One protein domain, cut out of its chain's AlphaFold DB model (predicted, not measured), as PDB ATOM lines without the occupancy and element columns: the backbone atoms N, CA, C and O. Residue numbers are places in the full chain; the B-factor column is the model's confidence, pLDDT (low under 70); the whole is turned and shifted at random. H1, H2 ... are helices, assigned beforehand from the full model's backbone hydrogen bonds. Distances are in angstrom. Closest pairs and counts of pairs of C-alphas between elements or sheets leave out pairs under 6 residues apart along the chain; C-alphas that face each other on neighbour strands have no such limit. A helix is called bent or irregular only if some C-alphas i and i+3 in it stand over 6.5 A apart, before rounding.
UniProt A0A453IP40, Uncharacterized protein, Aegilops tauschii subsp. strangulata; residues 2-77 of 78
ATOM      1  N   ALA A   2     128.805  94.461  80.896       66.75
ATOM      2  CA  ALA A   2     129.988  94.513  81.778       66.75
ATOM      3  C   ALA A   2     130.551  95.926  82.057       66.75
ATOM      4  O   ALA A   2     131.069  96.183  83.140       66.75
ATOM      5  N   GLU A   3     130.439  96.864  81.112       67.00
ATOM      6  CA  GLU A   3     131.009  98.214  81.269       67.00
ATOM      7  C   GLU A   3     130.232  99.084  82.274       67.00
ATOM      8  O   GLU A   3     130.829  99.827  83.050       67.00
ATOM      9  N   ASN A   4     128.903  98.931  82.339       72.31
ATOM     10  CA  ASN A   4     128.085  99.608  83.349       72.31
ATOM     11  C   ASN A   4     128.378  99.074  84.753       72.31
ATOM     12  O   ASN A   4     128.521  99.865  85.678       72.31
ATOM     13  N   GLN A   5     128.531  97.754  84.915       76.69
ATOM     14  CA  GLN A   5     128.891  97.160  86.209       76.69
ATOM     15  C   GLN A   5     130.227  97.695  86.739       76.69
ATOM     16  O   GLN A   5     130.333  97.987  87.927       76.69
ATOM     17  N   ARG A   6     131.219  97.895  85.859       79.75
ATOM     18  CA  ARG A   6     132.502  98.511  86.232       79.75
ATOM     19  C   ARG A   6     132.326  99.954  86.708       79.75
ATOM     20  O   ARG A   6     132.773 100.277  87.802       79.75
ATOM     21  N   LYS A   7     131.568 100.775  85.971       81.94
ATOM     22  CA  LYS A   7     131.270 102.165  86.366       81.94
ATOM     23  C   LYS A   7     130.536 102.252  87.710       81.94
ATOM     24  O   LYS A   7     130.837 103.133  88.512       81.94
ATOM     25  N   TYR A   8     129.607 101.335  87.987       82.06
ATOM     26  CA  TYR A   8     128.948 101.262  89.296       82.06
ATOM     27  C   TYR A   8     129.917 100.860  90.413       82.06
ATOM     28  O   TYR A   8     129.891 101.481  91.470       82.06
ATOM     29  N   ALA A   9     130.802  99.887  90.180       85.50
ATOM     30  CA  ALA A   9     131.795  99.460  91.168       85.50
ATOM     31  C   ALA A   9     132.821 100.563  91.494       85.50
ATOM     32  O   ALA A   9     133.189 100.757  92.656       85.50
ATOM     33  N   GLU A  10     133.256 101.324  90.488       85.56
ATOM     34  CA  GLU A  10     134.158 102.463  90.674       85.56
ATOM     35  C   GLU A  10     133.481 103.601  91.446       85.56
ATOM     36  O   GLU A  10     134.056 104.144  92.392       85.56
ATOM     37  N   ASN A  11     132.234 103.934  91.103       86.31
ATOM     38  CA  ASN A  11     131.476 104.957  91.820       86.31
ATOM     39  C   ASN A  11     131.149 104.542  93.260       86.31
ATOM     40  O   ASN A  11     131.265 105.367  94.162       86.31
ATOM     41  N   ASP A  12     130.815 103.274  93.497       84.88
ATOM     42  CA  ASP A  12     130.606 102.730  94.840       84.88
ATOM     43  C   ASP A  12     131.894 102.792  95.679       84.88
ATOM     44  O   ASP A  12     131.872 103.214  96.834       84.88
ATOM     45  N   SER A  13     133.051 102.494  95.081       85.81
ATOM     46  CA  SER A  13     134.358 102.606  95.750       85.81
ATOM     47  C   SER A  13     134.715 104.059  96.099       85.81
ATOM     48  O   SER A  13     135.212 104.356  97.193       85.81
ATOM     49  N   ARG A  14     134.412 105.001  95.197       86.50
ATOM     50  CA  ARG A  14     134.561 106.444  95.453       86.50
ATOM     51  C   ARG A  14     133.608 106.933  96.540       86.50
ATOM     52  O   ARG A  14     133.992 107.733  97.386       86.50
ATOM     53  N   PHE A  15     132.379 106.430  96.557       85.44
ATOM     54  CA  PHE A  15     131.400 106.771  97.580       85.44
ATOM     55  C   PHE A  15     131.798 106.218  98.955       85.44
ATOM     56  O   PHE A  15     131.781 106.953  99.940       85.44
ATOM     57  N   LYS A  16     132.265 104.967  99.020       83.06
ATOM     58  CA  LYS A  16     132.767 104.328 100.248       83.06
ATOM     59  C   LYS A  16     133.967 105.047 100.864       83.06
ATOM     60  O   LYS A  16     134.137 105.044 102.081       83.06
ATOM     61  N   SER A  17     134.792 105.683 100.035       84.56
ATOM     62  CA  SER A  17     135.938 106.479 100.487       84.56
ATOM     63  C   SER A  17     135.592 107.938 100.816       84.56
ATOM     64  O   SER A  17     136.436 108.638 101.384       84.56
ATOM     65  N   SER A  18     134.360 108.385 100.537       90.38
ATOM     66  CA  SER A  18     133.897 109.749 100.804       90.38
ATOM     67  C   SER A  18     133.990 110.115 102.284       90.38
ATOM     68  O   SER A  18     133.603 109.349 103.171       90.38
ATOM     69  N   LYS A  19     134.447 111.344 102.551       88.94
ATOM     70  CA  LYS A  19     134.483 111.936 103.896       88.94
ATOM     71  C   LYS A  19     133.087 112.002 104.522       88.94
ATOM     72  O   LYS A  19     132.932 111.668 105.692       88.94
ATOM     73  N   VAL A  20     132.075 112.334 103.718       87.56
ATOM     74  CA  VAL A  20     130.681 112.462 104.169       87.56
ATOM     75  C   VAL A  20     130.157 111.134 104.714       87.56
ATOM     76  O   VAL A  20     129.549 111.099 105.779       87.56
ATOM     77  N   LEU A  21     130.432 110.022 104.022       89.00
ATOM     78  CA  LEU A  21     129.986 108.705 104.477       89.00
ATOM     79  C   LEU A  21     130.650 108.320 105.804       89.00
ATOM     80  O   LEU A  21     129.983 107.799 106.690       89.00
ATOM     81  N   LYS A  22     131.949 108.601 105.960       89.00
ATOM     82  CA  LYS A  22     132.679 108.322 107.206       89.00
ATOM     83  C   LYS A  22     132.113 109.111 108.386       89.00
ATOM     84  O   LYS A  22     131.868 108.520 109.432       89.00
ATOM     85  N   GLU A  23     131.842 110.401 108.201       88.81
ATOM     86  CA  GLU A  23     131.235 111.250 109.235       88.81
ATOM     87  C   GLU A  23     129.828 110.769 109.620       88.81
ATOM     88  O   GLU A  23     129.487 110.716 110.801       88.81
ATOM     89  N   LEU A  24     129.011 110.370 108.640       89.62
ATOM     90  CA  LEU A  24     127.677 109.824 108.903       89.62
ATOM     91  C   LEU A  24     127.735 108.465 109.609       89.62
ATOM     92  O   LEU A  24     126.938 108.218 110.512       89.62
ATOM     93  N   LEU A  25     128.684 107.598 109.246       89.12
ATOM     94  CA  LEU A  25     128.890 106.313 109.915       89.12
ATOM     95  C   LEU A  25     129.343 106.494 111.365       89.12
ATOM     96  O   LEU A  25     128.881 105.763 112.237       89.12
ATOM     97  N   GLU A  26     130.219 107.458 111.638       90.00
ATOM     98  CA  GLU A  26     130.662 107.756 113.000       90.00
ATOM     99  C   GLU A  26     129.506 108.280 113.860       90.00
ATOM    100  O   GLU A  26     129.245 107.731 114.932       90.00
ATOM    101  N   LYS A  27     128.726 109.237 113.341       88.38
ATOM    102  CA  LYS A  27     127.499 109.717 113.999       88.38
ATOM    103  C   LYS A  27     126.489 108.592 114.218       88.38
ATOM    104  O   LYS A  27     125.909 108.480 115.292       88.38
ATOM    105  N   SER A  28     126.291 107.730 113.220       88.94
ATOM    106  CA  SER A  28     125.376 106.593 113.334       88.94
ATOM    107  C   SER A  28     125.831 105.597 114.395       88.94
ATOM    108  O   SER A  28     124.980 105.035 115.076       88.94
ATOM    109  N   LYS A  29     127.141 105.364 114.546       89.31
ATOM    110  CA  LYS A  29     127.681 104.489 115.595       89.31
ATOM    111  C   LYS A  29     127.464 105.085 116.980       89.31
ATOM    112  O   LYS A  29     126.961 104.382 117.846       89.31
ATOM    113  N   GLN A  30     127.781 106.367 117.163       89.19
ATOM    114  CA  GLN A  30     127.573 107.070 118.434       89.19
ATOM    115  C   GLN A  30     126.096 107.079 118.852       89.19
ATOM    116  O   GLN A  30     125.781 106.918 120.027       89.19
ATOM    117  N   ASN A  31     125.185 107.197 117.884       89.12
ATOM    118  CA  ASN A  31     123.750 107.248 118.150       89.12
ATOM    119  C   ASN A  31     123.078 105.871 118.201       89.12
ATOM    120  O   ASN A  31     121.899 105.805 118.529       89.12
ATOM    121  N   LYS A  32     123.775 104.773 117.878       89.81
ATOM    122  CA  LYS A  32     123.145 103.452 117.727       89.81
ATOM    123  C   LYS A  32     122.455 103.000 119.013       89.81
ATOM    124  O   LYS A  32     121.266 102.712 118.985       89.81
ATOM    125  N   GLU A  33     123.188 102.968 120.123       85.94
ATOM    126  CA  GLU A  33     122.645 102.510 121.410       85.94
ATOM    127  C   GLU A  33     121.561 103.448 121.942       85.94
ATOM    128  O   GLU A  33     120.559 102.991 122.485       85.94
ATOM    129  N   LYS A  34     121.734 104.762 121.755       86.88
ATOM    130  CA  LYS A  34     120.731 105.752 122.154       86.88
ATOM    131  C   LYS A  34     119.430 105.559 121.374       86.88
ATOM    132  O   LYS A  34     118.369 105.465 121.979       86.88
ATOM    133  N   ASN A  35     119.524 105.443 120.052       87.62
ATOM    134  CA  ASN A  35     118.367 105.240 119.188       87.62
ATOM    135  C   ASN A  35     117.691 103.896 119.472       87.62
ATOM    136  O   ASN A  35     116.470 103.822 119.447       87.62
ATOM    137  N   GLU A  36     118.458 102.838 119.745       87.56
ATOM    138  CA  GLU A  36     117.900 101.532 120.100       87.56
ATOM    139  C   GLU A  36     117.060 101.611 121.380       87.56
ATOM    140  O   GLU A  36     115.923 101.144 121.380       87.56
ATOM    141  N   ARG A  37     117.566 102.283 122.426       84.69
ATOM    142  CA  ARG A  37     116.808 102.513 123.669       84.69
ATOM    143  C   ARG A  37     115.570 103.371 123.436       84.69
ATOM    144  O   ARG A  37     114.483 102.959 123.813       84.69
ATOM    145  N   GLU A  38     115.703 104.504 122.746       87.00
ATOM    146  CA  GLU A  38     114.561 105.380 122.438       87.00
ATOM    147  C   GLU A  38     113.469 104.651 121.643       87.00
ATOM    148  O   GLU A  38     112.278 104.879 121.848       87.00
ATOM    149  N   ILE A  39     113.862 103.773 120.718       87.44
ATOM    150  CA  ILE A  39     112.929 102.963 119.940       87.44
ATOM    151  C   ILE A  39     112.227 101.944 120.844       87.44
ATOM    152  O   ILE A  39     111.004 101.830 120.780       87.44
ATOM    153  N   GLN A  40     112.973 101.227 121.687       85.50
ATOM    154  CA  GLN A  40     112.399 100.268 122.635       85.50
ATOM    155  C   GLN A  40     111.429 100.946 123.607       85.50
ATOM    156  O   GLN A  40     110.311 100.460 123.770       85.50
ATOM    157  N   ASP A  41     111.804 102.090 124.178       86.12
ATOM    158  CA  ASP A  41     110.964 102.840 125.115       86.12
ATOM    159  C   ASP A  41     109.655 103.303 124.446       86.12
ATOM    160  O   ASP A  41     108.575 103.126 125.012       86.12
ATOM    161  N   LYS A  42     109.711 103.792 123.196       86.00
ATOM    162  CA  LYS A  42     108.512 104.156 122.412       86.00
ATOM    163  C   LYS A  42     107.599 102.962 122.136       86.00
ATOM    164  O   LYS A  42     106.377 103.084 122.228       86.00
ATOM    165  N   TYR A  43     108.167 101.810 121.781       85.00
ATOM    166  CA  TYR A  43     107.378 100.595 121.568       85.00
ATOM    167  C   TYR A  43     106.770 100.075 122.871       85.00
ATOM    168  O   TYR A  43     105.627  99.628 122.859       85.00
ATOM    169  N   CYS A  44     107.497 100.177 123.982       84.88
ATOM    170  CA  CYS A  44     107.023  99.775 125.299       84.88
ATOM    171  C   CYS A  44     105.861 100.660 125.767       84.88
ATOM    172  O   CYS A  44     104.831 100.136 126.179       84.88
ATOM    173  N   LEU A  45     105.976 101.982 125.601       84.06
ATOM    174  CA  LEU A  45     104.906 102.938 125.889       84.06
ATOM    175  C   LEU A  45     103.640 102.623 125.088       84.06
ATOM    176  O   LEU A  45     102.563 102.444 125.652       84.06
ATOM    177  N   ARG A  46     103.780 102.462 123.770       83.62
ATOM    178  CA  ARG A  46     102.643 102.139 122.906       83.62
ATOM    179  C   ARG A  46     102.055 100.758 123.215       83.62
ATOM    180  O   ARG A  46     100.841 100.583 123.165       83.62
ATOM    181  N   GLY A  47     102.896  99.783 123.558       82.38
ATOM    182  CA  GLY A  47     102.469  98.455 123.999       82.38
ATOM    183  C   GLY A  47     101.692  98.494 125.316       82.38
ATOM    184  O   GLY A  47     100.672  97.819 125.439       82.38
ATOM    185  N   ALA A  48     102.106  99.339 126.261       82.75
ATOM    186  CA  ALA A  48     101.414  99.558 127.528       82.75
ATOM    187  C   ALA A  48     100.055 100.253 127.336       82.75
ATOM    188  O   ALA A  48      99.074  99.881 127.983       82.75
ATOM    189  N   GLU A  49      99.971 101.215 126.412       80.12
ATOM    190  CA  GLU A  49      98.723 101.896 126.051       80.12
ATOM    191  C   GLU A  49      97.714 100.931 125.408       80.12
ATOM    192  O   GLU A  49      96.546 100.886 125.802       80.12
ATOM    193  N   TRP A  50      98.176 100.121 124.450       77.62
ATOM    194  CA  TRP A  50      97.331  99.213 123.666       77.62
ATOM    195  C   TRP A  50      97.120  97.859 124.360       77.62
ATOM    196  O   TRP A  50      96.266  97.084 123.937       77.62
ATOM    197  N   GLY A  51      97.871  97.574 125.427       73.00
ATOM    198  CA  GLY A  51      97.818  96.310 126.160       73.00
ATOM    199  C   GLY A  51      98.356  95.117 125.364       73.00
ATOM    200  O   GLY A  51      97.858  94.010 125.526       73.00
ATOM    201  N   VAL A  52      99.340  95.315 124.480       71.31
ATOM    202  CA  VAL A  52      99.877  94.257 123.602       71.31
ATOM    203  C   VAL A  52     101.407  94.221 123.670       71.31
ATOM    204  O   VAL A  52     102.054  95.261 123.573       71.31
ATOM    205  N   GLY A  53     101.985  93.018 123.782       67.06
ATOM    206  CA  GLY A  53     103.437  92.771 123.762       67.06
ATOM    207  C   GLY A  53     104.064  92.523 125.141       67.06
ATOM    208  O   GLY A  53     103.362  92.409 126.143       67.06
ATOM    209  N   ASP A  54     105.397  92.452 125.195       66.94
ATOM    210  CA  ASP A  54     106.152  92.146 126.427       66.94
ATOM    211  C   ASP A  54     106.041  93.247 127.502       66.94
ATOM    212  O   ASP A  54     106.206  92.976 128.686       66.94
ATOM    213  N   CYS A  55     105.699  94.478 127.101       73.88
ATOM    214  CA  CYS A  55     105.355  95.592 127.996       73.88
ATOM    215  C   CYS A  55     103.840  95.734 128.237       73.88
ATOM    216  O   CYS A  55     103.369  96.808 128.619       73.88
ATOM    217  N   SER A  56     103.046  94.700 127.945       69.69
ATOM    218  CA  SER A  56     101.602  94.762 128.157       69.69
ATOM    219  C   SER A  56     101.273  94.891 129.644       69.69
ATOM    220  O   SER A  56     101.789  94.175 130.495       69.69
ATOM    221  N   THR A  57     100.361  95.804 129.949       68.50
ATOM    222  CA  THR A  57      99.787  96.010 131.286       68.50
ATOM    223  C   THR A  57      98.565  95.111 131.516       68.50
ATOM    224  O   THR A  57      97.727  95.371 132.375       68.50
ATOM    225  N   VAL A  58      98.423  94.048 130.716       65.81
ATOM    226  CA  VAL A  58      97.286  93.124 130.785       65.81
ATOM    227  C   VAL A  58      97.372  92.340 132.089       65.81
ATOM    228  O   VAL A  58      98.299  91.562 132.294       65.81
ATOM    229  N   GLY A  59      96.394  92.549 132.970       69.88
ATOM    230  CA  GLY A  59      96.355  91.952 134.308       69.88
ATOM    231  C   GLY A  59      96.750  92.903 135.442       69.88
ATOM    232  O   GLY A  59      96.601  92.522 136.599       69.88
ATOM    233  N   MET A  60      97.195  94.127 135.134       75.38
ATOM    234  CA  MET A  60      97.300  95.214 136.117       75.38
ATOM    235  C   MET A  60      95.919  95.812 136.407       75.38
ATOM    236  O   MET A  60      95.039  95.795 135.543       75.38
ATOM    237  N   THR A  61      95.727  96.358 137.611       80.75
ATOM    238  CA  THR A  61      94.556  97.203 137.886       80.75
ATOM    239  C   THR A  61      94.626  98.488 137.055       80.75
ATOM    240  O   THR A  61      95.710  98.919 136.657       80.75
ATOM    241  N   ASP A  62      93.480  99.122 136.788       77.75
ATOM    242  CA  ASP A  62      93.430 100.351 135.979       77.75
ATOM    243  C   ASP A  62      94.361 101.445 136.532       77.75
ATOM    244  O   ASP A  62      94.997 102.172 135.775       77.75
ATOM    245  N   GLN A  63      94.509 101.493 137.857       79.00
ATOM    246  CA  GLN A  63      95.360 102.447 138.562       79.00
ATOM    247  C   GLN A  63      96.856 102.149 138.368       79.00
ATOM    248  O   GLN A  63      97.620 103.034 137.997       79.00
ATOM    249  N   GLU A  64      97.265 100.885 138.510       78.62
ATOM    250  CA  GLU A  64      98.649 100.455 138.258       78.62
ATOM    251  C   GLU A  64      99.054 100.640 136.791       78.62
ATOM    252  O   GLU A  64     100.201 100.976 136.491       78.62
ATOM    253  N   LYS A  65      98.105 100.455 135.867       80.44
ATOM    254  CA  LYS A  65      98.321 100.703 134.442       80.44
ATOM    255  C   LYS A  65      98.603 102.182 134.169       80.44
ATOM    256  O   LYS A  65      99.535 102.485 133.424       80.44
ATOM    257  N   GLU A  66      97.820 103.097 134.739       81.75
ATOM    258  CA  GLU A  66      98.032 104.539 134.552       81.75
ATOM    259  C   GLU A  66      99.332 105.031 135.199       81.75
ATOM    260  O   GLU A  66     100.059 105.818 134.581       81.75
ATOM    261  N   ASP A  67      99.676 104.522 136.383       83.75
ATOM    262  CA  ASP A  67     100.942 104.835 137.052       83.75
ATOM    263  C   ASP A  67     102.143 104.362 136.213       83.75
ATOM    264  O   ASP A  67     103.073 105.133 135.953       83.75
ATOM    265  N   PHE A  68     102.088 103.134 135.685       83.06
ATOM    266  CA  PHE A  68     103.130 102.575 134.819       83.06
ATOM    267  C   PHE A  68     103.297 103.360 133.507       83.06
ATOM    268  O   PHE A  68     104.419 103.677 133.102       83.06
ATOM    269  N   ILE A  69     102.193 103.736 132.851       83.06
ATOM    270  CA  ILE A  69     102.231 104.568 131.636       83.06
ATOM    271  C   ILE A  69     102.813 105.953 131.951       83.06
ATOM    272  O   ILE A  69     103.599 106.484 131.165       83.06
ATOM    273  N   THR A  70     102.485 106.529 133.109       85.69
ATOM    274  CA  THR A  70     103.004 107.835 133.538       85.69
ATOM    275  C   THR A  70     104.515 107.805 133.773       85.69
ATOM    276  O   THR A  70     105.224 108.731 133.370       85.69
ATOM    277  N   GLU A  71     105.043 106.743 134.384       84.88
ATOM    278  CA  GLU A  71     106.492 106.571 134.537       84.88
ATOM    279  C   GLU A  71     107.206 106.379 133.194       84.88
ATOM    280  O   GLU A  71     108.279 106.952 132.977       84.88
ATOM    281  N   LEU A  72     106.604 105.626 132.268       82.81
ATOM    282  CA  LEU A  72     107.146 105.449 130.922       82.81
ATOM    283  C   LEU A  72     107.155 106.760 130.124       82.81
ATOM    284  O   LEU A  72     108.166 107.065 129.493       82.81
ATOM    285  N   ARG A  73     106.099 107.581 130.211       83.00
ATOM    286  CA  ARG A  73     106.048 108.918 129.582       83.00
ATOM    287  C   ARG A  73     107.175 109.820 130.070       83.00
ATOM    288  O   ARG A  73     107.920 110.365 129.256       83.00
ATOM    289  N   LYS A  74     107.412 109.858 131.387       83.62
ATOM    290  CA  LYS A  74     108.543 110.597 131.978       83.62
ATOM    291  C   LYS A  74     109.903 110.122 131.463       83.62
ATOM    292  O   LYS A  74     110.811 110.937 131.325       83.62
ATOM    293  N   ARG A  75     110.062 108.819 131.196       79.81
ATOM    294  CA  ARG A  75     111.304 108.249 130.650       79.81
ATOM    295  C   ARG A  75     111.500 108.598 129.173       79.81
ATOM    296  O   ARG A  75     112.621 108.896 128.774       79.81
ATOM    297  N   VAL A  76     110.423 108.578 128.386       78.94
ATOM    298  CA  VAL A  76     110.428 108.938 126.956       78.94
ATOM    299  C   VAL A  76     110.552 110.458 126.752       78.94
ATOM    300  O   VAL A  76     111.076 110.895 125.728       78.94
ATOM    301  N   GLY A  77     110.156 111.256 127.748       74.38
ATOM    302  CA  GLY A  77     110.183 112.719 127.704       74.38
ATOM    303  C   GLY A  77     108.914 113.346 127.118       74.38
ATOM    304  O   GLY A  77     108.999 114.453 126.585       74.38
TER     305      GLY A  77
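Overview. This is residues 2 to 77 of the 78 residues of an uncharacterized protein of Aegilops tauschii subsp. strangulata (UniProt A0A453IP40). A small helical hairpin of H2b and H3 has a long zigzag tail, H1 and H2a; residues 2 to 36 stand free. H2a and H2b are arms of one bent helix, H2. 76 residues are printed, with three named helices, H1, H2, H3, and no named strand: all helix. The tail makes the extended whole long: spans 67 by 26 by 13 A, radius of gyration of the C-alphas 21.8 A.

Arrangement. Look at H2, residues 19 to 50, one helix by its hydrogen bonds but bent: C-alphas 30 and 33 are 7.3 A apart, and arms H2a, 19 to 30, and H2b, 33 to 50, stand at 54 degrees, a steep tilt. H2b and H3, residues 62 to 76, touch, closest at the C-alphas of Leu 45 and Leu 72, 6.1 A, opposite ways at a shallow tilt of 23 degrees. H1, residues 2 to 16, and H2a are close but not clearly touching, closest at the C-alphas of Phe 15 and Leu 21, 7.3 A. Every O i to N i+4 pair in H1, H2a, H2b and H3 is within hydrogen-bond range.

Along the chain. Find C-alpha 2 at (129.988, 94.513, 81.778); H1 runs 21.1 A, H2b 25.6 A, and H3 21.1 A to C-alpha 76 at (110.428, 108.938, 126.956).

Size, cuts and confidence. The printed part has no cut; the link H2 to H3 is long. Residues 2 to 3, 53 to 54 and 56 to 59 have pLDDT under 70.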